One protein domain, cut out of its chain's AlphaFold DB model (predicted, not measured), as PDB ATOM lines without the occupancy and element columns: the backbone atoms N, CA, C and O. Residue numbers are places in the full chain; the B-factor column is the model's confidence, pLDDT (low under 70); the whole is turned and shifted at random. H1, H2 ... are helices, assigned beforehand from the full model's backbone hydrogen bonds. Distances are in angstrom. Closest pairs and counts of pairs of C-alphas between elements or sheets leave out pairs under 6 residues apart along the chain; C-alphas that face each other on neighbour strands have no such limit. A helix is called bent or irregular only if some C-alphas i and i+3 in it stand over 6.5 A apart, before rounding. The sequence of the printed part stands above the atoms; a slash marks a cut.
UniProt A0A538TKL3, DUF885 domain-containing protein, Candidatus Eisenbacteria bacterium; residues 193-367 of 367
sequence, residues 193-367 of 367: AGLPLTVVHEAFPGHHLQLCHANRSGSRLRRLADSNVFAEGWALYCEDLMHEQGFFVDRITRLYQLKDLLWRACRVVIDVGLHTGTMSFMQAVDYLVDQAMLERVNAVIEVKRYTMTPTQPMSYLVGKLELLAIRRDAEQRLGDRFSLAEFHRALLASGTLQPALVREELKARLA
ATOM      1  N   ALA A 193     230.599   0.249  36.448       92.06
ATOM      2  CA  ALA A 193     231.767   0.288  37.325       92.06
ATOM      3  C   ALA A 193     231.582   1.268  38.494       92.06
ATOM      4  O   ALA A 193     232.162   1.066  39.555       92.06
ATOM      5  N   GLY A 194     230.762   2.309  38.321       92.12
ATOM      6  CA  GLY A 194     230.421   3.251  39.386       92.12
ATOM      7  C   GLY A 194     229.356   2.741  40.351       92.12
ATOM      8  O   GLY A 194     229.357   3.134  41.515       92.12
ATOM      9  N   LEU A 195     228.488   1.826  39.906       91.25
ATOM     10  CA  LEU A 195     227.326   1.379  40.681       91.25
ATOM     11  C   LEU A 195     227.675   0.882  42.101       91.25
ATOM     12  O   LEU A 195     227.024   1.336  43.042       91.25
ATOM     13  N   PRO A 196     228.692   0.015  42.318       93.38
ATOM     14  CA  PRO A 196     229.042  -0.423  43.670       93.38
ATOM     15  C   PRO A 196     229.460   0.732  44.583       93.38
ATOM     16  O   PRO A 196     229.168   0.698  45.775       93.38
ATOM     17  N   LEU A 197     230.122   1.756  44.034       95.06
ATOM     18  CA  LEU A 197     230.566   2.921  44.796       95.06
ATOM     19  C   LEU A 197     229.384   3.794  45.193       95.06
ATOM     20  O   LEU A 197     229.278   4.157  46.357       95.06
ATOM     21  N   THR A 198     228.471   4.074  44.259       93.62
ATOM     22  CA  THR A 198     227.256   4.849  44.544       93.62
ATOM     23  C   THR A 198     226.416   4.169  45.620       93.62
ATOM     24  O   THR A 198     225.992   4.823  46.565       93.62
ATOM     25  N   VAL A 199     226.232   2.847  45.540       92.44
ATOM     26  CA  VAL A 199     225.497   2.092  46.568       92.44
ATOM     27  C   VAL A 199     226.209   2.161  47.921       92.44
ATOM     28  O   VAL A 199     225.565   2.375  48.941       92.44
ATOM     29  N   VAL A 200     227.536   2.019  47.955       95.44
ATOM     30  CA  VAL A 200     228.304   2.149  49.202       95.44
ATOM     31  C   VAL A 200     228.202   3.555  49.794       95.44
ATOM     32  O   VAL A 200     228.109   3.680  51.014       95.44
ATOM     33  N   HIS A 201     228.215   4.585  48.949       97.19
ATOM     34  CA  HIS A 201     228.181   5.991  49.340       97.19
ATOM     35  C   HIS A 201     226.815   6.398  49.905       97.19
ATOM     36  O   HIS A 201     226.728   6.932  51.007       97.19
ATOM     37  N   GLU A 202     225.747   6.106  49.170       95.00
ATOM     38  CA  GLU A 202     224.391   6.563  49.485       95.00
ATOM     39  C   GLU A 202     223.698   5.647  50.503       95.00
ATOM     40  O   GLU A 202     223.025   6.115  51.422       95.00
ATOM     41  N   ALA A 203     223.909   4.334  50.392       91.19
ATOM     42  CA  ALA A 203     223.227   3.336  51.203       91.19
ATOM     43  C   ALA A 203     224.137   2.801  52.321       91.19
ATOM     44  O   ALA A 203     224.434   3.487  53.306       91.19
ATOM     45  N   PHE A 204     224.581   1.548  52.200       90.94
ATOM     46  CA  PHE A 204     225.328   0.853  53.241       90.94
ATOM     47  C   PHE A 204     226.770   0.558  52.805       90.94
ATOM     48  O   PHE A 204     226.971  -0.070  51.762       90.94
ATOM     49  N   PRO A 205     227.787   0.886  53.628       96.06
ATOM     50  CA  PRO A 205     227.722   1.498  54.964       96.06
ATOM     51  C   PRO A 205     227.727   3.045  54.990       96.06
ATOM     52  O   PRO A 205     227.996   3.607  56.049       96.06
ATOM     53  N   GLY A 206     227.477   3.732  53.874       97.31
ATOM     54  CA  GLY A 206     227.541   5.195  53.754       97.31
ATOM     55  C   GLY A 206     226.411   5.971  54.446       97.31
ATOM     56  O   GLY A 206     226.182   5.814  55.652       97.31
ATOM     57  N   HIS A 207     225.759   6.878  53.713       96.62
ATOM     58  CA  HIS A 207     224.818   7.856  54.272       96.62
ATOM     59  C   HIS A 207     223.654   7.217  55.025       96.62
ATOM     60  O   HIS A 207     223.380   7.627  56.158       96.62
ATOM     61  N   HIS A 208     223.005   6.199  54.453       94.00
ATOM     62  CA  HIS A 208     221.867   5.546  55.100       94.00
ATOM     63  C   HIS A 208     222.221   5.025  56.494       94.00
ATOM     64  O   HIS A 208     221.532   5.327  57.472       94.00
ATOM     65  N   LEU A 209     223.332   4.293  56.619       93.56
ATOM     66  CA  LEU A 209     223.784   3.788  57.914       93.56
ATOM     67  C   LEU A 209     224.085   4.937  58.885       93.56
ATOM     68  O   LEU A 209     223.638   4.899  60.034       93.56
ATOM     69  N   GLN A 210     224.847   5.937  58.442       96.31
ATOM     70  CA  GLN A 210     225.338   7.007  59.309       96.31
ATOM     71  C   GLN A 210     224.213   7.888  59.846       96.31
ATOM     72  O   GLN A 210     224.140   8.109  61.058       96.31
ATOM     73  N   LEU A 211     223.321   8.350  58.974       94.94
ATOM     74  CA  LEU A 211     222.257   9.288  59.332       94.94
ATOM     75  C   LEU A 211     221.184   8.600  60.187       94.94
ATOM     76  O   LEU A 211     220.804   9.122  61.236       94.94
ATOM     77  N   CYS A 212     220.799   7.365  59.849       92.31
ATOM     78  CA  CYS A 212     219.904   6.569  60.696       92.31
ATOM     79  C   CYS A 212     220.527   6.272  62.075       92.31
ATOM     80  O   CYS A 212     219.820   6.207  63.083       92.31
ATOM     81  N   HIS A 213     221.850   6.090  62.155       92.44
ATOM     82  CA  HIS A 213     222.528   5.915  63.440       92.44
ATOM     83  C   HIS A 213     222.535   7.212  64.264       92.44
ATOM     84  O   HIS A 213     222.268   7.166  65.467       92.44
ATOM     85  N   ALA A 214     222.777   8.364  63.634       94.38
ATOM     86  CA  ALA A 214     222.755   9.668  64.297       94.38
ATOM     87  C   ALA A 214     221.379   9.979  64.922       94.38
ATOM     88  O   ALA A 214     221.310  10.436  66.070       94.38
ATOM     89  N   ASN A 215     220.287   9.618  64.239       93.94
ATOM     90  CA  ASN A 215     218.912   9.792  64.726       93.94
ATOM     91  C   ASN A 215     218.607   8.993  66.009       93.94
ATOM     92  O   ASN A 215     217.714   9.350  66.778       93.94
ATOM     93  N   ARG A 216     219.389   7.949  66.313       89.75
ATOM     94  CA  ARG A 216     219.248   7.145  67.544       89.75
ATOM     95  C   ARG A 216     219.979   7.719  68.752       89.75
ATOM     96  O   ARG A 216     219.909   7.134  69.833       89.75
ATOM     97  N   SER A 217     220.670   8.849  68.605       89.75
ATOM     98  CA  SER A 217     221.336   9.513  69.725       89.75
ATOM     99  C   SER A 217     220.364   9.761  70.889       89.75
ATOM    100  O   SER A 217     219.244  10.243  70.701       89.75
ATOM    101  N   GLY A 218     220.804   9.495  72.123       87.62
ATOM    102  CA  GLY A 218     220.035   9.845  73.325       87.62
ATOM    103  C   GLY A 218     219.867  11.360  73.510       87.62
ATOM    104  O   GLY A 218     218.897  11.811  74.110       87.62
ATOM    105  N   SER A 219     220.774  12.162  72.945       92.62
ATOM    106  CA  SER A 219     220.676  13.623  72.948       92.62
ATOM    107  C   SER A 219     219.908  14.114  71.726       92.62
ATOM    108  O   SER A 219     220.361  13.916  70.596       92.62
ATOM    109  N   ARG A 220     218.792  14.819  71.959       93.88
ATOM    110  CA  ARG A 220     218.002  15.484  70.907       93.88
ATOM    111  C   ARG A 220     218.832  16.492  70.113       93.88
ATOM    112  O   ARG A 220     218.693  16.552  68.900       93.88
ATOM    113  N   LEU A 221     219.725  17.230  70.779       93.00
ATOM    114  CA  LEU A 221     220.608  18.190  70.112       93.00
ATOM    115  C   LEU A 221     221.555  17.491  69.132       93.00
ATOM    116  O   LEU A 221     221.762  17.975  68.030       93.00
ATOM    117  N   ARG A 222     222.087  16.321  69.500       92.94
ATOM    118  CA  ARG A 222     222.955  15.543  68.606       92.94
ATOM    119  C   ARG A 222     222.219  14.944  67.407       92.94
ATOM    120  O   ARG A 222     222.854  14.750  66.383       92.94
ATOM    121  N   ARG A 223     220.912  14.676  67.512       94.19
ATOM    122  CA  ARG A 223     220.094  14.269  66.350       94.19
ATOM    123  C   ARG A 223     219.941  15.397  65.327       94.19
ATOM    124  O   ARG A 223     219.750  15.129  64.155       94.19
ATOM    125  N   LEU A 224     220.021  16.647  65.787       94.50
ATOM    126  CA  LEU A 224     219.958  17.853  64.958       94.50
ATOM    127  C   LEU A 224     221.333  18.362  64.515       94.50
ATOM    128  O   LEU A 224     221.403  19.342  63.779       94.50
ATOM    129  N   ALA A 225     222.419  17.757  64.998       94.38
ATOM    130  CA  ALA A 225     223.749  18.144  64.566       94.38
ATOM    131  C   ALA A 225     223.915  17.792  63.088       94.38
ATOM    132  O   ALA A 225     223.609  16.673  62.681       94.38
ATOM    133  N   ASP A 226     224.426  18.748  62.321       92.81
ATOM    134  CA  ASP A 226     224.657  18.589  60.897       92.81
ATOM    135  C   ASP A 226     226.061  19.082  60.535       92.81
ATOM    136  O   ASP A 226     226.486  20.188  60.888       92.81
ATOM    137  N   SER A 227     226.808  18.222  59.856       96.69
ATOM    138  CA  SER A 227     228.151  18.504  59.378       96.69
ATOM    139  C   SER A 227     228.342  17.822  58.035       96.69
ATOM    140  O   SER A 227     228.668  16.637  57.969       96.69
ATOM    141  N   ASN A 228     228.248  18.612  56.963       95.69
ATOM    142  CA  ASN A 228     228.595  18.173  55.609       95.69
ATOM    143  C   ASN A 228     230.017  17.603  55.529       95.69
ATOM    144  O   ASN A 228     230.288  16.724  54.721       95.69
ATOM    145  N   VAL A 229     230.946  18.095  56.355       97.81
ATOM    146  CA  VAL A 229     232.324  17.582  56.392       97.81
ATOM    147  C   VAL A 229     232.345  16.162  56.951       97.81
ATOM    148  O   VAL A 229     233.010  15.297  56.393       97.81
ATOM    149  N   PHE A 230     231.599  15.886  58.019       98.25
ATOM    150  CA  PHE A 230     231.533  14.535  58.562       98.25
ATOM    151  C   PHE A 230     230.719  13.588  57.679       98.25
ATOM    152  O   PHE A 230     231.209  12.510  57.359       98.25
ATOM    153  N   ALA A 231     229.506  13.975  57.276       97.75
ATOM    154  CA  ALA A 231     228.592  13.106  56.533       97.75
ATOM    155  C   ALA A 231     229.169  12.693  55.168       97.75
ATOM    156  O   ALA A 231     229.277  11.502  54.877       97.75
ATOM    157  N   GLU A 232     229.622  13.664  54.369       98.12
ATOM    158  CA  GLU A 232     230.225  13.398  53.053       98.12
ATOM    159  C   GLU A 232     231.597  12.730  53.184       98.12
ATOM    160  O   GLU A 232     231.975  11.856  52.398       98.12
ATOM    161  N   GLY A 233     232.349  13.112  54.221       98.38
ATOM    162  CA  GLY A 233     233.617  12.481  54.553       98.38
ATOM    163  C   GLY A 233     233.466  11.006  54.907       98.38
ATOM    164  O   GLY A 233     234.283  10.195  54.473       98.38
ATOM    165  N   TRP A 234     232.423  10.650  55.665       98.62
ATOM    166  CA  TRP A 234     232.096   9.275  56.038       98.62
ATOM    167  C   TRP A 234     231.749   8.441  54.811       98.62
ATOM    168  O   TRP A 234     232.365   7.398  54.605       98.62
ATOM    169  N   ALA A 235     230.835   8.915  53.965       98.38
ATOM    170  CA  ALA A 235     230.428   8.188  52.766       98.38
ATOM    171  C   ALA A 235     231.619   7.932  51.819       98.38
ATOM    172  O   ALA A 235     231.859   6.796  51.404       98.38
ATOM    173  N   LEU A 236     232.461   8.945  51.577       98.50
ATOM    174  CA  LEU A 236     233.658   8.798  50.736       98.50
ATOM    175  C   LEU A 236     234.764   7.947  51.401       98.50
ATOM    176  O   LEU A 236     235.568   7.307  50.712       98.50
ATOM    177  N   TYR A 237     234.847   7.944  52.736       98.62
ATOM    178  CA  TYR A 237     235.702   7.029  53.503       98.62
ATOM    179  C   TYR A 237     235.220   5.576  53.360       98.62
ATOM    180  O   TYR A 237     236.039   4.673  53.167       98.62
ATOM    181  N   CYS A 238     233.905   5.349  53.387       98.50
ATOM    182  CA  CYS A 238     233.296   4.032  53.234       98.50
ATOM    183  C   CYS A 238     233.605   3.381  51.883       98.50
ATOM    184  O   CYS A 238     233.752   2.162  51.825       98.50
ATOM    185  N   GLU A 239     233.773   4.159  50.816       97.62
ATOM    186  CA  GLU A 239     234.203   3.618  49.525       97.62
ATOM    187  C   GLU A 239     235.577   2.924  49.613       97.62
ATOM    188  O   GLU A 239     235.753   1.829  49.077       97.62
ATOM    189  N   ASP A 240     236.556   3.523  50.304       96.62
ATOM    190  CA  ASP A 240     237.862   2.877  50.520       96.62
ATOM    191  C   ASP A 240     237.744   1.716  51.507       96.62
ATOM    192  O   ASP A 240     238.303   0.649  51.260       96.62
ATOM    193  N   LEU A 241     236.964   1.883  52.579       97.44
ATOM    194  CA  LEU A 241     236.710   0.812  53.540       97.44
ATOM    195  C   LEU A 241     236.172  -0.442  52.841       97.44
ATOM    196  O   LEU A 241     236.657  -1.541  53.085       97.44
ATOM    197  N   MET A 242     235.186  -0.299  51.959       96.75
ATOM    198  CA  MET A 242     234.576  -1.440  51.281       96.75
ATOM    199  C   MET A 242     235.526  -2.091  50.273       96.75
ATOM    200  O   MET A 242     235.495  -3.314  50.118       96.75
ATOM    201  N   HIS A 243     236.432  -1.320  49.664       95.56
ATOM    202  CA  HIS A 243     237.549  -1.886  48.911       95.56
ATOM    203  C   HIS A 243     238.494  -2.698  49.816       95.56
ATOM    204  O   HIS A 243     238.792  -3.851  49.505       95.56
ATOM    205  N   GLU A 244     238.907  -2.144  50.963       95.62
ATOM    206  CA  GLU A 244     239.753  -2.825  51.961       95.62
ATOM    207  C   GLU A 244     239.112  -4.126  52.473       95.62
ATOM    208  O   GLU A 244     239.810  -5.109  52.720       95.62
ATOM    209  N   GLN A 245     237.782  -4.151  52.614       95.56
ATOM    210  CA  GLN A 245     237.022  -5.334  53.037       95.56
ATOM    211  C   GLN A 245     236.746  -6.333  51.896       95.56
ATOM    212  O   GLN A 245     236.138  -7.379  52.131       95.56
ATOM    213  N   GLY A 246     237.183  -6.042  50.667       94.88
ATOM    214  CA  GLY A 246     237.052  -6.938  49.520       94.88
ATOM    215  C   GLY A 246     235.661  -6.979  48.884       94.88
ATOM    216  O   GLY A 246     235.352  -7.945  48.186       94.88
ATOM    217  N   PHE A 247     234.819  -5.963  49.102       94.06
ATOM    218  CA  PHE A 247     233.492  -5.871  48.478       94.06
ATOM    219  C   PHE A 247     233.583  -5.740  46.953       94.06
ATOM    220  O   PHE A 247     232.853  -6.404  46.222       94.06
ATOM    221  N   PHE A 248     234.537  -4.941  46.476       92.06
ATOM    222  CA  PHE A 248     234.962  -4.916  45.083       92.06
ATOM    223  C   PHE A 248     236.491  -4.935  45.023       92.06
ATOM    224  O   PHE A 248     237.184  -4.200  45.730       92.06
ATOM    225  N   VAL A 249     237.022  -5.804  44.168       89.81
ATOM    226  CA  VAL A 249     238.470  -5.979  43.959       89.81
ATOM    227  C   VAL A 249     238.847  -5.934  42.481       89.81
ATOM    228  O   VAL A 249     240.018  -6.073  42.131       89.81
ATOM    229  N   ASP A 250     237.865  -5.762  41.593       94.00
ATOM    230  CA  ASP A 250     238.130  -5.688  40.168       94.00
ATOM    231  C   ASP A 250     238.799  -4.352  39.808       94.00
ATOM    232  O   ASP A 250     238.535  -3.291  40.383       94.00
ATOM    233  N   ARG A 251     239.709  -4.418  38.833       95.50
ATOM    234  CA  ARG A 251     240.540  -3.273  38.444       95.50
ATOM    235  C   ARG A 251     239.719  -2.141  37.821       95.50
ATOM    236  O   ARG A 251     240.172  -1.002  37.858       95.50
ATOM    237  N   ILE A 252     238.551  -2.436  37.247       96.00
ATOM    238  CA  ILE A 252     237.725  -1.441  36.557       96.00
ATOM    239  C   ILE A 252     236.974  -0.585  37.578       96.00
ATOM    240  O   ILE A 252     237.090   0.637  37.522       96.00
ATOM    241  N   THR A 253     236.307  -1.196  38.557       95.56
ATOM    242  CA  THR A 253     235.678  -0.488  39.682       95.56
ATOM    243  C   THR A 253     236.717   0.289  40.484       95.56
ATOM    244  O   THR A 253     236.494   1.452  40.812       95.56
ATOM    245  N   ARG A 254     237.905  -0.288  40.737       95.75
ATOM    246  CA  ARG A 254     238.980   0.437  41.439       95.75
ATOM    247  C   ARG A 254     239.501   1.632  40.635       95.75
ATOM    248  O   ARG A 254     239.736   2.688  41.211       95.75
ATOM    249  N   LEU A 255     239.667   1.501  39.317       95.88
ATOM    250  CA  LEU A 255     240.032   2.633  38.460       95.88
ATOM    251  C   LEU A 255     238.946   3.714  38.482       95.88
ATOM    252  O   LEU A 255     239.265   4.898  38.595       95.88
ATOM    253  N   TYR A 256     237.679   3.311  38.408       95.44
ATOM    254  CA  TYR A 256     236.552   4.231  38.470       95.44
ATOM    255  C   TYR A 256     236.511   4.979  39.807       95.44
ATOM    256  O   TYR A 256     236.398   6.199  39.819       95.44
ATOM    257  N   GLN A 257     236.736   4.287  40.924       96.50
ATOM    258  CA  GLN A 257     236.843   4.901  42.248       96.50
ATOM    259  C   GLN A 257     237.935   5.970  42.317       96.50
ATOM    260  O   GLN A 257     237.737   7.031  42.905       96.50
ATOM    261  N   LEU A 258     239.093   5.719  41.701       96.38
ATOM    262  CA  LEU A 258     240.179   6.698  41.655       96.38
ATOM    263  C   LEU A 258     239.826   7.911  40.778       96.38
ATOM    264  O   LEU A 258     240.148   9.039  41.159       96.38
ATOM    265  N   LYS A 259     239.134   7.709  39.648       96.06
ATOM    266  CA  LYS A 259     238.569   8.809  38.840       96.06
ATOM    267  C   LYS A 259     237.576   9.633  39.669       96.06
ATOM    268  O   LYS A 259     237.657  10.861  39.694       96.06
ATOM    269  N   ASP A 260     236.680   8.976  40.388       95.44
ATOM    270  CA  ASP A 260     235.677   9.641  41.213       95.44
ATOM    271  C   ASP A 260     236.299  10.396  42.392       95.44
ATOM    272  O   ASP A 260     235.863  11.504  42.715       95.44
ATOM    273  N   LEU A 261     237.376   9.870  42.979       97.38
ATOM    274  CA  LEU A 261     238.170  10.576  43.982       97.38
ATOM    275  C   LEU A 261     238.854  11.822  43.398       97.38
ATOM    276  O   LEU A 261     238.858  12.871  44.045       97.38
ATOM    277  N   LEU A 262     239.385  11.743  42.172       98.06
ATOM    278  CA  LEU A 262     239.955  12.895  41.464       98.06
ATOM    279  C   LEU A 262     238.907  13.992  41.245       98.06
ATOM    280  O   LEU A 262     239.199  15.175  41.434       98.06
ATOM    281  N   TRP A 263     237.668  13.620  40.930       97.69
ATOM    282  CA  TRP A 263     236.566  14.573  40.873       97.69
ATOM    283  C   TRP A 263     236.324  15.261  42.228       97.69
ATOM    284  O   TRP A 263     236.256  16.492  42.277       97.69
ATOM    285  N   ARG A 264     236.284  14.518  43.344       98.25
ATOM    286  CA  ARG A 264     236.145  15.123  44.688       98.25
ATOM    287  C   ARG A 264     237.345  16.007  45.054       98.25
ATOM    288  O   ARG A 264     237.160  17.012  45.735       98.25
ATOM    289  N   ALA A 265     238.546  15.716  44.553       98.50
ATOM    290  CA  ALA A 265     239.697  16.614  44.679       98.50
ATOM    291  C   ALA A 265     239.522  17.912  43.878       98.50
ATOM    292  O   ALA A 265     239.788  18.999  44.394       98.50
ATOM    293  N   CYS A 266     239.001  17.823  42.651       98.56
ATOM    294  CA  CYS A 266     238.695  18.999  41.836       98.56
ATOM    295  C   CYS A 266     237.657  19.906  42.507       98.56
ATOM    296  O   CYS A 266     237.784  21.127  42.424       98.56
ATOM    297  N   ARG A 267     236.672  19.335  43.220       98.44
ATOM    298  CA  ARG A 267     235.684  20.116  43.982       98.44
ATOM    299  C   ARG A 267     236.330  21.054  45.003       98.44
ATOM    300  O   ARG A 267     235.857  22.171  45.141       98.44
ATOM    301  N   VAL A 268     237.423  20.655  45.660       98.50
ATOM    302  CA  VAL A 268     238.139  21.527  46.613       98.50
ATOM    303  C   VAL A 268     238.701  22.763  45.910       98.50
ATOM    304  O   VAL A 268     238.509  23.884  46.374       98.50
ATOM    305  N   VAL A 269     239.361  22.566  44.766       98.56
ATOM    306  CA  VAL A 269     239.946  23.660  43.973       98.56
ATOM    307  C   VAL A 269     238.858  24.579  43.424       98.56
ATOM    308  O   VAL A 269     238.982  25.800  43.503       98.56
ATOM    309  N   ILE A 270     237.789  23.995  42.881       98.62
ATOM    310  CA  ILE A 270     236.676  24.737  42.287       98.62
ATOM    311  C   ILE A 270     235.925  25.539  43.341       98.62
ATOM    312  O   ILE A 270     235.633  26.703  43.097       98.62
ATOM    313  N   ASP A 271     235.622  24.952  44.498       98.38
ATOM    314  CA  ASP A 271     234.851  25.626  45.542       98.38
ATOM    315  C   ASP A 271     235.598  26.860  46.069       98.38
ATOM    316  O   ASP A 271     235.050  27.963  46.069       98.38
ATOM    317  N   VAL A 272     236.897  26.730  46.375       98.19
ATOM    318  CA  VAL A 272     237.738  27.896  46.706       98.19
ATOM    319  C   VAL A 272     237.774  28.880  45.538       98.19
ATOM    320  O   VAL A 272     237.627  30.082  45.742       98.19
ATOM    321  N   GLY A 273     237.964  28.394  44.311       98.44
ATOM    322  CA  GLY A 273     238.086  29.227  43.120       98.44
ATOM    323  C   GLY A 273     236.860  30.102  42.859       98.44
ATOM    324  O   GLY A 273     236.990  31.317  42.693       98.44
ATOM    325  N   LEU A 274     235.674  29.489  42.853       98.31
ATOM    326  CA  LEU A 274     234.392  30.157  42.632       98.31
ATOM    327  C   LEU A 274     234.129  31.196  43.723       98.31
ATOM    328  O   LEU A 274     233.858  32.357  43.417       98.31
ATOM    329  N   HIS A 275     234.272  30.805  44.991       98.00
ATOM    330  CA  HIS A 275     233.851  31.644  46.121       98.00
ATOM    331  C   HIS A 275     234.892  32.685  46.545       98.00
ATOM    332  O   HIS A 275     234.569  33.611  47.283       98.00
ATOM    333  N   THR A 276     236.122  32.598  46.032       97.75
ATOM    334  CA  THR A 276     237.133  33.672  46.135       97.75
ATOM    335  C   THR A 276     237.199  34.561  44.891       97.75
ATOM    336  O   THR A 276     237.991  35.504  44.854       97.75
ATOM    337  N   GLY A 277     236.397  34.275  43.860       97.00
ATOM    338  CA  GLY A 277     236.383  35.027  42.602       97.00
ATOM    339  C   GLY A 277     237.610  34.806  41.711       97.00
ATOM    340  O   GLY A 277     237.837  35.575  40.779       97.00
ATOM    341  N   THR A 278     238.414  33.771  41.973       98.06
ATOM    342  CA  THR A 278     239.604  33.430  41.169       98.06
ATOM    343  C   THR A 278     239.298  32.469  40.017       98.06
ATOM    344  O   THR A 278     240.136  32.277  39.134       98.06
ATOM    345  N   MET A 279     238.089  31.902  39.984       98.44
ATOM    346  CA  MET A 279     237.586  31.030  38.925       98.44
ATOM    347  C   MET A 279     236.158  31.440  38.544       98.44
ATOM    348  O   MET A 279     235.293  31.571  39.403       98.44
ATOM    349  N   SER A 280     235.894  31.635  37.252       98.56
ATOM    350  CA  SER A 280     234.533  31.857  36.743       98.56
ATOM    351  C   SER A 280     233.758  30.543  36.595       98.56
ATOM    352  O   SER A 280     234.351  29.466  36.524       98.56
ATOM    353  N   PHE A 281     232.431  30.630  36.460       98.50
ATOM    354  CA  PHE A 281     231.561  29.469  36.240       98.50
ATOM    355  C   PHE A 281     232.049  28.572  35.090       98.50
ATOM    356  O   PHE A 281     232.221  27.369  35.263       98.50
ATOM    357  N   MET A 282     232.328  29.153  33.917       98.50
ATOM    358  CA  MET A 282     232.756  28.366  32.755       98.50
ATOM    359  C   MET A 282     234.156  27.778  32.932       98.50
ATOM    360  O   MET A 282     234.394  26.657  32.493       98.50
ATOM    361  N   GLN A 283     235.055  28.476  33.634       98.69
ATOM    362  CA  GLN A 283     236.366  27.920  33.980       98.69
ATOM    363  C   GLN A 283     236.240  26.717  34.921       98.69
ATOM    364  O   GLN A 283     236.966  25.747  34.739       98.69
ATOM    365  N   ALA A 284     235.309  26.742  35.879       98.69
ATOM    366  CA  ALA A 284     235.035  25.600  36.750       98.69
ATOM    367  C   ALA A 284     234.458  24.402  35.981       98.69
ATOM    368  O   ALA A 284     234.871  23.265  36.211       98.69
ATOM    369  N   VAL A 285     233.545  24.649  35.032       98.69
ATOM    370  CA  VAL A 285     233.001  23.598  34.154       98.69
ATOM    371  C   VAL A 285     234.116  22.965  33.329       98.69
ATOM    372  O   VAL A 285     234.242  21.742  33.307       98.69
ATOM    373  N   ASP A 286     234.938  23.784  32.675       98.69
ATOM    374  CA  ASP A 286     236.053  23.293  31.866       98.69
ATOM    375  C   ASP A 286     237.081  22.545  32.727       98.69
ATOM    376  O   ASP A 286     237.583  21.506  32.310       98.69
ATOM    377  N   TYR A 287     237.321  22.989  33.966       98.50
ATOM    378  CA  TYR A 287     238.202  22.296  34.906       98.50
ATOM    379  C   TYR A 287     237.707  20.880  35.241       98.50
ATOM    380  O   TYR A 287     238.504  19.945  35.230       98.50
ATOM    381  N   LEU A 288     236.404  20.686  35.487       98.31
ATOM    382  CA  LEU A 288     235.839  19.345  35.714       98.31
ATOM    383  C   LEU A 288     235.958  18.444  34.483       98.31
ATOM    384  O   LEU A 288     236.282  17.264  34.617       98.31
ATOM    385  N   VAL A 289     235.703  18.988  33.294       97.69
ATOM    386  CA  VAL A 289     235.814  18.225  32.043       97.69
ATOM    387  C   VAL A 289     237.264  17.803  31.810       97.69
ATOM    388  O   VAL A 289     237.535  16.627  31.569       97.69
ATOM    389  N   ASP A 290     238.204  18.738  31.936       97.94
ATOM    390  CA  ASP A 290     239.603  18.514  31.579       97.94
ATOM    391  C   ASP A 290     240.367  17.703  32.635       97.94
ATOM    392  O   ASP A 290     241.229  16.900  32.281       97.94
ATOM    393  N   GLN A 291     240.097  17.926  33.927       97.69
ATOM    394  CA  GLN A 291     240.847  17.291  35.019       97.69
ATOM    395  C   GLN A 291     240.159  16.041  35.560       97.69
ATOM    396  O   GLN A 291     240.830  15.052  35.835       97.69
ATOM    397  N   ALA A 292     238.836  16.066  35.708       95.38
ATOM    398  CA  ALA A 292     238.081  14.971  36.314       95.38
ATOM    399  C   ALA A 292     237.380  14.069  35.286       95.38
ATOM    400  O   ALA A 292     236.755  13.079  35.667       95.38
ATOM    401  N   MET A 293     237.510  14.374  33.987       95.06
ATOM    402  CA  MET A 293     236.901  13.607  32.894       95.06
ATOM    403  C   MET A 293     235.383  13.470  33.065       95.06
ATOM    404  O   MET A 293     234.815  12.402  32.826       95.06
ATOM    405  N   LEU A 294     234.735  14.535  33.546       94.88
ATOM    406  CA  LEU A 294     233.279  14.606  33.592       94.88
ATOM    407  C   LEU A 294     232.724  14.959  32.216       94.88
ATOM    408  O   LEU A 294     233.303  15.745  31.460       94.88
ATOM    409  N   GLU A 295     231.543  14.437  31.928       93.44
ATOM    410  CA  GLU A 295     230.773  14.826  30.762       93.44
ATOM    411  C   GLU A 295     230.324  16.276  30.936       93.44
ATOM    412  O   GLU A 295     229.895  16.694  32.015       93.44
ATOM    413  N   ARG A 296     230.407  17.073  29.866       93.31
ATOM    414  CA  ARG A 296     230.142  18.517  29.951       93.31
ATOM    415  C   ARG A 296     228.753  18.822  30.506       93.31
ATOM    416  O   ARG A 296     228.606  19.765  31.279       93.31
ATOM    417  N   VAL A 297     227.750  18.029  30.131       90.00
ATOM    418  CA  VAL A 297     226.379  18.161  30.643       90.00
ATOM    419  C   VAL A 297     226.341  18.011  32.168       90.00
ATOM    420  O   VAL A 297     225.767  18.864  32.846       90.00
ATOM    421  N   ASN A 298     227.000  16.987  32.711       91.25
ATOM    422  CA  ASN A 298     227.051  16.728  34.149       91.25
ATOM    423  C   ASN A 298     227.910  17.769  34.880       91.25
ATOM    424  O   ASN A 298     227.511  18.267  35.930       91.25
ATOM    425  N   ALA A 299     229.038  18.178  34.292       96.06
ATOM    426  CA  ALA A 299     229.893  19.233  34.835       96.06
ATOM    427  C   ALA A 299     229.143  20.567  34.988       96.06
ATOM    428  O   ALA A 299     229.277  21.234  36.010       96.06
ATOM    429  N   VAL A 300     228.313  20.954  34.011       95.62
ATOM    430  CA  VAL A 300     227.478  22.166  34.110       95.62
ATOM    431  C   VAL A 300     226.467  22.060  35.254       95.62
ATOM    432  O   VAL A 300     226.289  23.030  35.989       95.62
ATOM    433  N   ILE A 301     225.804  20.909  35.408       92.75
ATOM    434  CA  ILE A 301     224.835  20.672  36.492       92.75
ATOM    435  C   ILE A 301     225.527  20.758  37.860       92.75
ATOM    436  O   ILE A 301     225.048  21.449  38.758       92.75
ATOM    437  N   GLU A 302     226.690  20.131  37.999       96.12
ATOM    438  CA  GLU A 302     227.477  20.160  39.230       96.12
ATOM    439  C   GLU A 302     227.945  21.568  39.593       96.12
ATOM    440  O   GLU A 302     227.734  22.009  40.719       96.12
ATOM    441  N   VAL A 303     228.517  22.319  38.647       98.00
ATOM    442  CA  VAL A 303     228.993  23.680  38.936       98.00
ATOM    443  C   VAL A 303     227.830  24.606  39.305       98.00
ATOM    444  O   VAL A 303     227.995  25.439  40.194       98.00
ATOM    445  N   LYS A 304     226.632  24.431  38.725       96.50
ATOM    446  CA  LYS A 304     225.426  25.147  39.190       96.50
ATOM    447  C   LYS A 304     225.165  24.878  40.669       96.50
ATOM    448  O   LYS A 304     225.036  25.831  41.435       96.50
ATOM    449  N   ARG A 305     225.171  23.609  41.085       95.00
ATOM    450  CA  ARG A 305     225.023  23.240  42.500       95.00
ATOM    451  C   ARG A 305     226.104  23.898  43.362       95.00
ATOM    452  O   ARG A 305     225.779  24.505  44.376       95.00
ATOM    453  N   TYR A 306     227.364  23.881  42.924       97.25
ATOM    454  CA  TYR A 306     228.487  24.449  43.688       97.25
ATOM    455  C   TYR A 306     228.336  25.952  43.943       97.25
ATOM    456  O   TYR A 306     228.718  26.435  45.006       97.25
ATOM    457  N   THR A 307     227.738  26.693  43.004       96.69
ATOM    458  CA  THR A 307     227.463  28.127  43.200       96.69
ATOM    459  C   THR A 307     226.389  28.409  44.253       96.69
ATOM    460  O   THR A 307     226.377  29.498  44.816       96.69
ATOM    461  N   MET A 308     225.507  27.445  44.538       94.88
ATOM    462  CA  MET A 308     224.407  27.595  45.499       94.88
ATOM    463  C   MET A 308     224.801  27.189  46.921       94.88
ATOM    464  O   MET A 308     224.179  27.641  47.880       94.88
ATOM    465  N   THR A 309     225.819  26.340  47.067       93.06
ATOM    466  CA  THR A 309     226.209  25.745  48.352       93.06
ATOM    467  C   THR A 309     227.713  25.898  48.602       93.06
ATOM    468  O   THR A 309     228.449  24.918  48.478       93.06
ATOM    469  N   PRO A 310     228.207  27.101  48.952       95.44
ATOM    470  CA  PRO A 310     229.618  27.295  49.272       95.44
ATOM    471  C   PRO A 310     230.092  26.336  50.363       95.44
ATOM    472  O   PRO A 310     229.339  26.055  51.296       95.44
ATOM    473  N   THR A 311     231.335  25.855  50.280       95.00
ATOM    474  CA  THR A 311     231.985  24.921  51.227       95.00
ATOM    475  C   THR A 311     231.470  23.479  51.219       95.00
ATOM    476  O   THR A 311     232.187  22.575  51.652       95.00
ATOM    477  N   GLN A 312     230.277  23.212  50.681       96.31
ATOM    478  CA  GLN A 312     229.736  21.852  50.599       96.31
ATOM    479  C   GLN A 312     230.515  20.967  49.601       96.31
ATOM    480  O   GLN A 312     230.913  19.869  49.981       96.31
ATOM    481  N   PRO A 313     230.864  21.408  48.372       96.94
ATOM    482  CA  PRO A 313     231.574  20.553  47.419       96.94
ATOM    483  C   PRO A 313     232.948  20.092  47.915       96.94
ATOM    484  O   PRO A 313     233.376  18.978  47.606       96.94
ATOM    485  N   MET A 314     233.651  20.925  48.686       97.50
ATOM    486  CA  MET A 314     234.953  20.557  49.248       97.50
ATOM    487  C   MET A 314     234.854  19.616  50.456       97.50
ATOM    488  O   MET A 314     235.840  18.949  50.785       97.50
ATOM    489  N   SER A 315     233.686  19.533  51.104       98.31
ATOM    490  CA  SER A 315     233.505  18.801  52.362       98.31
ATOM    491  C   SER A 315     233.771  17.301  52.214       98.31
ATOM    492  O   SER A 315     234.308  16.693  53.133       98.31
ATOM    493  N   TYR A 316     233.492  16.731  51.037       98.50
ATOM    494  CA  TYR A 316     233.726  15.326  50.692       98.50
ATOM    495  C   TYR A 316     235.180  14.899  50.942       98.50
ATOM    496  O   TYR A 316     235.460  14.033  51.774       98.50
ATOM    497  N   LEU A 317     236.132  15.506  50.220       98.56
ATOM    498  CA  LEU A 317     237.535  15.103  50.318       98.56
ATOM    499  C   LEU A 317     238.154  15.560  51.640       98.56
ATOM    500  O   LEU A 317     238.885  14.789  52.258       98.56
ATOM    501  N   VAL A 318     237.847  16.781  52.091       98.50
ATOM    502  CA  VAL A 318     238.348  17.298  53.376       98.50
ATOM    503  C   VAL A 318     237.908  16.383  54.520       98.50
ATOM    504  O   VAL A 318     238.736  15.940  55.314       98.50
ATOM    505  N   GLY A 319     236.628  16.021  54.552       98.50
ATOM    506  CA  GLY A 319     236.054  15.121  55.542       98.50
ATOM    507  C   GLY A 319     236.684  13.739  55.537       98.50
ATOM    508  O   GLY A 319     237.087  13.240  56.586       98.50
ATOM    509  N   LYS A 320     236.847  13.132  54.355       98.62
ATOM    510  CA  LYS A 320     237.518  11.833  54.227       98.62
ATOM    511  C   LYS A 320     238.939  11.869  54.781       98.62
ATOM    512  O   LYS A 320     239.335  10.959  55.508       98.62
ATOM    513  N   LEU A 321     239.711  12.901  54.442       98.62
ATOM    514  CA  LEU A 321     241.086  13.046  54.922       98.62
ATOM    515  C   LEU A 321     241.139  13.217  56.445       98.62
ATOM    516  O   LEU A 321     241.994  12.602  57.088       98.62
ATOM    517  N   GLU A 322     240.205  13.973  57.026       98.56
ATOM    518  CA  GLU A 322     240.067  14.090  58.480       98.56
ATOM    519  C   GLU A 322     239.748  12.743  59.131       98.56
ATOM    520  O   GLU A 322     240.444  12.339  60.063       98.56
ATOM    521  N   LEU A 323     238.768  11.995  58.619       98.56
ATOM    522  CA  LEU A 323     238.413  10.680  59.165       98.56
ATOM    523  C   LEU A 323     239.555   9.661  59.032       98.56
ATOM    524  O   LEU A 323     239.808   8.898  59.966       98.56
ATOM    525  N   LEU A 324     240.302   9.683  57.924       98.50
ATOM    526  CA  LEU A 324     241.509   8.867  57.756       98.50
ATOM    527  C   LEU A 324     242.614   9.266  58.740       98.50
ATOM    528  O   LEU A 324     243.332   8.404  59.246       98.50
ATOM    529  N   ALA A 325     242.785  10.557  59.029       98.56
ATOM    530  CA  ALA A 325     243.707  11.009  60.070       98.56
ATOM    531  C   ALA A 325     243.249  10.556  61.466       98.56
ATOM    532  O   ALA A 325     244.062  10.069  62.240       98.56
ATOM    533  N   ILE A 326     241.954  10.653  61.772       98.31
ATOM    534  CA  ILE A 326     241.376  10.184  63.038       98.31
ATOM    535  C   ILE A 326     241.581   8.672  63.219       98.31
ATOM    536  O   ILE A 326     241.980   8.233  64.297       98.31
ATOM    537  N   ARG A 327     241.349   7.873  62.167       98.31
ATOM    538  CA  ARG A 327     241.604   6.424  62.181       98.31
ATOM    539  C   ARG A 327     243.076   6.121  62.450       98.31
ATOM    540  O   ARG A 327     243.362   5.332  63.343       98.31
ATOM    541  N   ARG A 328     243.996   6.776  61.732       98.12
ATOM    542  CA  ARG A 328     245.447   6.585  61.910       98.12
ATOM    543  C   ARG A 328     245.905   6.915  63.330       98.12
ATOM    544  O   ARG A 328     246.663   6.144  63.908       98.12
ATOM    545  N   ASP A 329     245.420   8.009  63.914       97.00
ATOM    546  CA  ASP A 329     245.735   8.371  65.302       97.00
ATOM    547  C   ASP A 329     245.243   7.297  66.290       97.00
ATOM    548  O   ASP A 329     245.936   6.958  67.253       97.00
ATOM    549  N   ALA A 330     244.046   6.745  66.061       97.50
ATOM    550  CA  ALA A 330     243.494   5.676  66.890       97.50
ATOM    551  C   ALA A 330     244.285   4.366  66.749       97.50
ATOM    552  O   ALA A 330     244.575   3.735  67.765       97.50
ATOM    553  N   GLU A 331     244.665   3.986  65.526       97.31
ATOM    554  CA  GLU A 331     245.520   2.825  65.236       97.31
ATOM    555  C   GLU A 331     246.874   2.947  65.950       97.31
ATOM    556  O   GLU A 331     247.281   2.032  66.661       97.31
ATOM    557  N   GLN A 332     247.532   4.106  65.847       97.19
ATOM    558  CA  GLN A 332     248.819   4.360  66.501       97.19
ATOM    559  C   GLN A 332     248.720   4.320  68.029       97.19
ATOM    560  O   GLN A 332     249.575   3.735  68.690       97.19
ATOM    561  N   ARG A 333     247.679   4.931  68.605       95.88
ATOM    562  CA  ARG A 333     247.503   4.996  70.063       95.88
ATOM    563  C   ARG A 333     247.149   3.641  70.678       95.88
ATOM    564  O   ARG A 333     247.547   3.366  71.807       95.88
ATOM    565  N   LEU A 334     246.349   2.834  69.984       96.12
ATOM    566  CA  LEU A 334     245.852   1.561  70.510       96.12
ATOM    567  C   LEU A 334     246.758   0.373  70.180       96.12
ATOM    568  O   LEU A 334     246.725  -0.609  70.927       96.12
ATOM    569  N   GLY A 335     247.556   0.455  69.111       97.19
ATOM    570  CA  GLY A 335     248.423  -0.633  68.660       97.19
ATOM    571  C   GLY A 335     247.633  -1.928  68.483       97.19
ATOM    572  O   GLY A 335     246.558  -1.930  67.884       97.19
ATOM    573  N   ASP A 336     248.106  -3.009  69.096       97.06
ATOM    574  CA  ASP A 336     247.471  -4.334  69.035       97.06
ATOM    575  C   ASP A 336     246.049  -4.376  69.625       97.06
ATOM    576  O   ASP A 336     245.287  -5.303  69.353       97.06
ATOM    577  N   ARG A 337     245.660  -3.373  70.429       96.38
ATOM    578  CA  ARG A 337     244.291  -3.249  70.960       96.38
ATOM    579  C   ARG A 337     243.325  -2.599  69.968       96.38
ATOM    580  O   ARG A 337     242.130  -2.527  70.257       96.38
ATOM    581  N   PHE A 338     243.808  -2.087  68.835       97.69
ATOM    582  CA  PHE A 338     242.952  -1.456  67.841       97.69
ATOM    583  C   PHE A 338     241.981  -2.472  67.235       97.69
ATOM    584  O   PHE A 338     242.362  -3.540  66.759       97.69
ATOM    585  N   SER A 339     240.706  -2.095  67.197       97.19
ATOM    586  CA  SER A 339     239.669  -2.835  66.490       97.19
ATOM    587  C   SER A 339     238.911  -1.882  65.586       97.19
ATOM    588  O   SER A 339     238.292  -0.926  66.056       97.19
ATOM    589  N   LEU A 340     238.918  -2.176  64.286       96.44
ATOM    590  CA  LEU A 340     238.217  -1.375  63.284       96.44
ATOM    591  C   LEU A 340     236.712  -1.276  63.586       96.44
ATOM    592  O   LEU A 340     236.120  -0.207  63.479       96.44
ATOM    593  N   ALA A 341     236.110  -2.375  64.047       95.81
ATOM    594  CA  ALA A 341     234.698  -2.411  64.413       95.81
ATOM    595  C   ALA A 341     234.387  -1.552  65.651       95.81
ATOM    596  O   ALA A 341     233.363  -0.869  65.682       95.81
ATOM    597  N   GLU A 342     235.258  -1.564  66.668       96.69
ATOM    598  CA  GLU A 342     235.103  -0.705  67.853       96.69
ATOM    599  C   GLU A 342     235.283   0.771  67.484       96.69
ATOM    600  O   GLU A 342     234.501   1.617  67.919       96.69
ATOM    601  N   PHE A 343     236.257   1.065  66.619       97.88
ATOM    602  CA  PHE A 343     236.497   2.401  66.090       97.88
ATOM    603  C   PHE A 343     235.268   2.952  65.356       97.88
ATOM    604  O   PHE A 343     234.782   4.023  65.714       97.88
ATOM    605  N   HIS A 344     234.708   2.220  64.384       97.69
ATOM    606  CA  HIS A 344     233.516   2.673  63.652       97.69
ATOM    607  C   HIS A 344     232.291   2.796  64.545       97.69
ATOM    608  O   HIS A 344     231.511   3.730  64.373       97.69
ATOM    609  N   ARG A 345     232.125   1.902  65.526       95.50
ATOM    610  CA  ARG A 345     231.026   2.022  66.489       95.50
ATOM    611  C   ARG A 345     231.152   3.298  67.314       95.50
ATOM    612  O   ARG A 345     230.160   4.000  67.487       95.50
ATOM    613  N   ALA A 346     232.349   3.601  67.811       95.94
ATOM    614  CA  ALA A 346     232.598   4.823  68.564       95.94
ATOM    615  C   ALA A 346     232.413   6.074  67.689       95.94
ATOM    616  O   ALA A 346     231.804   7.037  68.150       95.94
ATOM    617  N   LEU A 347     232.879   6.029  66.435       96.56
ATOM    618  CA  LEU A 347     232.776   7.124  65.470       96.56
ATOM    619  C   LEU A 347     231.314   7.443  65.128       96.56
ATOM    620  O   LEU A 347     230.896   8.590  65.241       96.56
ATOM    621  N   LEU A 348     230.512   6.434  64.774       95.75
ATOM    622  CA  LEU A 348     229.090   6.623  64.464       95.75
ATOM    623  C   LEU A 348     228.293   7.082  65.691       95.75
ATOM    624  O   LEU A 348     227.392   7.912  65.572       95.75
ATOM    625  N   ALA A 349     228.656   6.606  66.884       93.56
ATOM    626  CA  ALA A 349     228.004   7.004  68.128       93.56
ATOM    627  C   ALA A 349     228.276   8.466  68.537       93.56
ATOM    628  O   ALA A 349     227.636   8.956  69.477       93.56
ATOM    629  N   SER A 350     229.195   9.169  67.866       93.50
ATOM    630  CA  SER A 350     229.356  10.620  68.017       93.50
ATOM    631  C   SER A 350     228.220  11.416  67.360       93.50
ATOM    632  O   SER A 350     227.941  12.533  67.800       93.50
ATOM    633  N   GLY A 351     227.506  10.835  66.388       94.00
ATOM    634  CA  GLY A 351     226.554  11.550  65.534       94.00
ATOM    635  C   GLY A 351     227.266  12.367  64.450       94.00
ATOM    636  O   GLY A 351     228.448  12.161  64.187       94.00
ATOM    637  N   THR A 352     226.561  13.309  63.829       96.50
ATOM    638  CA  THR A 352     227.077  14.104  62.696       96.50
ATOM    639  C   THR A 352     227.798  15.377  63.166       96.50
ATOM    640  O   THR A 352     227.483  16.494  62.758       96.50
ATOM    641  N   LEU A 353     228.747  15.232  64.095       96.56
ATOM    642  CA  LEU A 353     229.537  16.355  64.613       96.56
ATOM    643  C   LEU A 353     230.699  16.704  63.675       96.56
ATOM    644  O   LEU A 353     231.168  15.871  62.908       96.56
ATOM    645  N   GLN A 354     231.225  17.926  63.791       96.81
ATOM    646  CA  GLN A 354     232.451  18.319  63.087       96.81
ATOM    647  C   GLN A 354     233.614  17.365  63.429       96.81
ATOM    648  O   GLN A 354     233.790  17.052  64.613       96.81
ATOM    649  N   PRO A 355     234.457  16.949  62.457       96.94
ATOM    650  CA  PRO A 355     235.513  15.960  62.693       96.94
ATOM    651  C   PRO A 355     236.454  16.284  63.860       96.94
ATOM    652  O   PRO A 355     236.881  15.379  64.571       96.94
ATOM    653  N   ALA A 356     236.735  17.567  64.115       96.25
ATOM    654  CA  ALA A 356     237.544  17.992  65.259       96.25
ATOM    655  C   ALA A 356     236.920  17.590  66.610       96.25
ATOM    656  O   ALA A 356     237.608  17.025  67.456       96.25
ATOM    657  N   LEU A 357     235.610  17.798  66.785       96.62
ATOM    658  CA  LEU A 357     234.884  17.410  68.002       96.62
ATOM    659  C   LEU A 357     234.781  15.888  68.127       96.62
ATOM    660  O   LEU A 357     234.920  15.333  69.216       96.62
ATOM    661  N   VAL A 358     234.589  15.197  67.000       96.56
ATOM    662  CA  VAL A 358     234.600  13.730  66.967       96.56
ATOM    663  C   VAL A 358     235.960  13.189  67.411       96.56
ATOM    664  O   VAL A 358     236.020  12.271  68.228       96.56
ATOM    665  N   ARG A 359     237.063  13.779  66.933       96.31
ATOM    666  CA  ARG A 359     238.429  13.405  67.333       96.31
ATOM    667  C   ARG A 359     238.625  13.526  68.844       96.31
ATOM    668  O   ARG A 359     239.237  12.645  69.443       96.31
ATOM    669  N   GLU A 360     238.123  14.593  69.463       95.06
ATOM    670  CA  GLU A 360     238.179  14.773  70.919       95.06
ATOM    671  C   GLU A 360     237.360  13.711  71.656       95.06
ATOM    672  O   GLU A 360     237.862  13.075  72.584       95.06
ATOM    673  N   GLU A 361     236.134  13.455  71.209       93.94
ATOM    674  CA  GLU A 361     235.246  12.479  71.837       93.94
ATOM    675  C   GLU A 361     235.787  11.042  71.743       93.94
ATOM    676  O   GLU A 361     235.706  10.268  72.703       93.94
ATOM    677  N   LEU A 362     236.405  10.683  70.615       95.19
ATOM    678  CA  LEU A 362     237.020   9.370  70.432       95.19
ATOM    679  C   LEU A 362     238.195   9.117  71.375       95.19
ATOM    680  O   LEU A 362     238.449   7.962  71.723       95.19
ATOM    681  N   LYS A 363     238.900  10.161  71.834       90.31
ATOM    682  CA  LYS A 363     239.963   9.979  72.833       90.31
ATOM    683  C   LYS A 363     239.412   9.342  74.104       90.31
ATOM    684  O   LYS A 363     240.060   8.430  74.608       90.31
ATOM    685  N   ALA A 364     238.232   9.777  74.550       89.75
ATOM    686  CA  ALA A 364     237.551   9.255  75.732       89.75
ATOM    687  C   ALA A 364     236.857   7.907  75.476       89.75
ATOM    688  O   ALA A 364     236.929   7.019  76.315       89.75
ATOM    689  N   ARG A 365     236.208   7.729  74.316       89.81
ATOM    690  CA  ARG A 365     235.472   6.488  73.987       89.81
ATOM    691  C   ARG A 365     236.369   5.282  73.711       89.81
ATOM    692  O   ARG A 365     235.907   4.153  73.821       89.81
ATOM    693  N   LEU A 366     237.608   5.535  73.298       89.81
ATOM    694  CA  LEU A 366     238.604   4.519  72.957       89.81
ATOM    695  C   LEU A 366     239.803   4.534  73.924       89.81
ATOM    696  O   LEU A 366     240.882   4.091  73.543       89.81
ATOM    697  N   ALA A 367     239.671   5.138  75.108       79.62
ATOM    698  CA  ALA A 367     240.657   4.985  76.184       79.62
ATOM    699  C   ALA A 367     240.503   3.594  76.816       79.62
ATOM    700  O   ALA A 367     241.549   2.931  77.033       79.62
TER     701      ALA A 367
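Overview. This is residues 193 to 367 of the 367 residues of the protein "DUF885 domain-containing protein" of Candidatus Eisenbacteria bacterium (UniProt A0A538TKL3). The long helix H8 crosses H4, which lies in the middle of the domain, and on the other side of H4 the short helices H1 and H2 run nearly end to end in a row across it. At one end of the longest axis H6 and H7 pack together beside the long helix H5, whose side packs on the first part of H8, while at the other end the later part of H8 has H9 and H10 near it. The printed part has 175 residues with ten named helices, H1 to H10 in order along the chain, and no named strand, and its class is all helix. It is compact, with a radius of gyration of the C-alphas of 17.1 A, and spans 49 by 39 by 28 A.

Along the chain. H8, the longest helix by residues, takes residues 312 to 337 and measures 35.4 A from its first C-alpha at (229.736, 21.852, 50.599) to its last at (244.291, -3.249, 70.960). It has a kink of 48 degrees near residue 331 and is irregular, with C-alphas 333 and 336 lying 9.4 A apart. H4, residues 228 to 244, is 24.1 A long, and H5, residues 251 to 275, is 36.4 A long. H6 takes residues 281 to 292 and measures 15.9 A; H7 takes residues 296 to 308 and measures 18.9 A. H9 is residues 340 to 348, and H10 is residues 355 to 365. The first three helices are H1, residues 195 to 202, beginning at C-alpha 195 (227.326, 1.379, 40.681); H2, residues 207 to 215; and H3, residues 220 to 223.

Arrangement. H8 touches H4 with residues 312 to 324 alone, with 36 pairs of C-alphas within 8 A. The closest are those of Gly 233 and Gly 319, 3.7 A apart, and the helices run the same way at a steep tilt of 57 degrees. H8 touches H5 with residues 313 to 318 alone, the closest C-alphas being those of Val 268 and Met 314, 4.2 A apart, at a steep tilt of 59 degrees, opposite ways. H8 touches H10 with residues 319 to 326 alone; the closest C-alphas, of Ile 326 and Arg 359, are 6.1 A apart, and the tilt is a shallow 22 degrees. H9 touches H10, where the closest C-alphas, of Ala 346 and Arg 365, are 6.4 A apart. H5, the hub, touches four other helices, and with H6 it forms a helical hairpin, opposite ways at a shallow tilt of 24 degrees, with the C-alphas of Trp 263 and Ala 292 closest at 4.8 A. H6 touches H7 at a steep tilt of 54 degrees, the closest C-alphas being those of Val 285 and Ala 299, 5.4 A apart. H4 touches H1 with residues 235 to 242 alone, closest at the C-alphas of His 201 and Ala 235, 4.6 A apart. H4 touches H2 with residues 231 to 235 alone, closest at the C-alphas of His 207 and Ala 235, 5.8 A apart. H3 and H2 touch only at the corner, and only just, with 3 pairs of C-alphas within 8 A; their closest C-alphas are those of Asn 215 and Arg 223, 4.9 A apart. The helix packing is mostly crossed: of 11 touching pairs with a tilt, 2 are at a shallow tilt. Every O i to N i+4 pair is within hydrogen-bond range in H1, H2, H6 and H9; the counts are 12 of 13 in H4, 19 of 21 in H5, 8 of 9 in H7, 18 of 22 in H8 and 6 of 7 in H10, and H3 is too short for such a pair.

Size, cuts and confidence. The two C-alphas farthest apart, those of Met 282 and Asp 336, are 51.0 A from each other. The printed part has no cut and ends at Ala 367, the chain's last residue. No link is long; those from H4 to H5 and from H9 to H10 are short, and the others are tight. The mean pLDDT of the printed part is 95.8, and no printed residue is under 70.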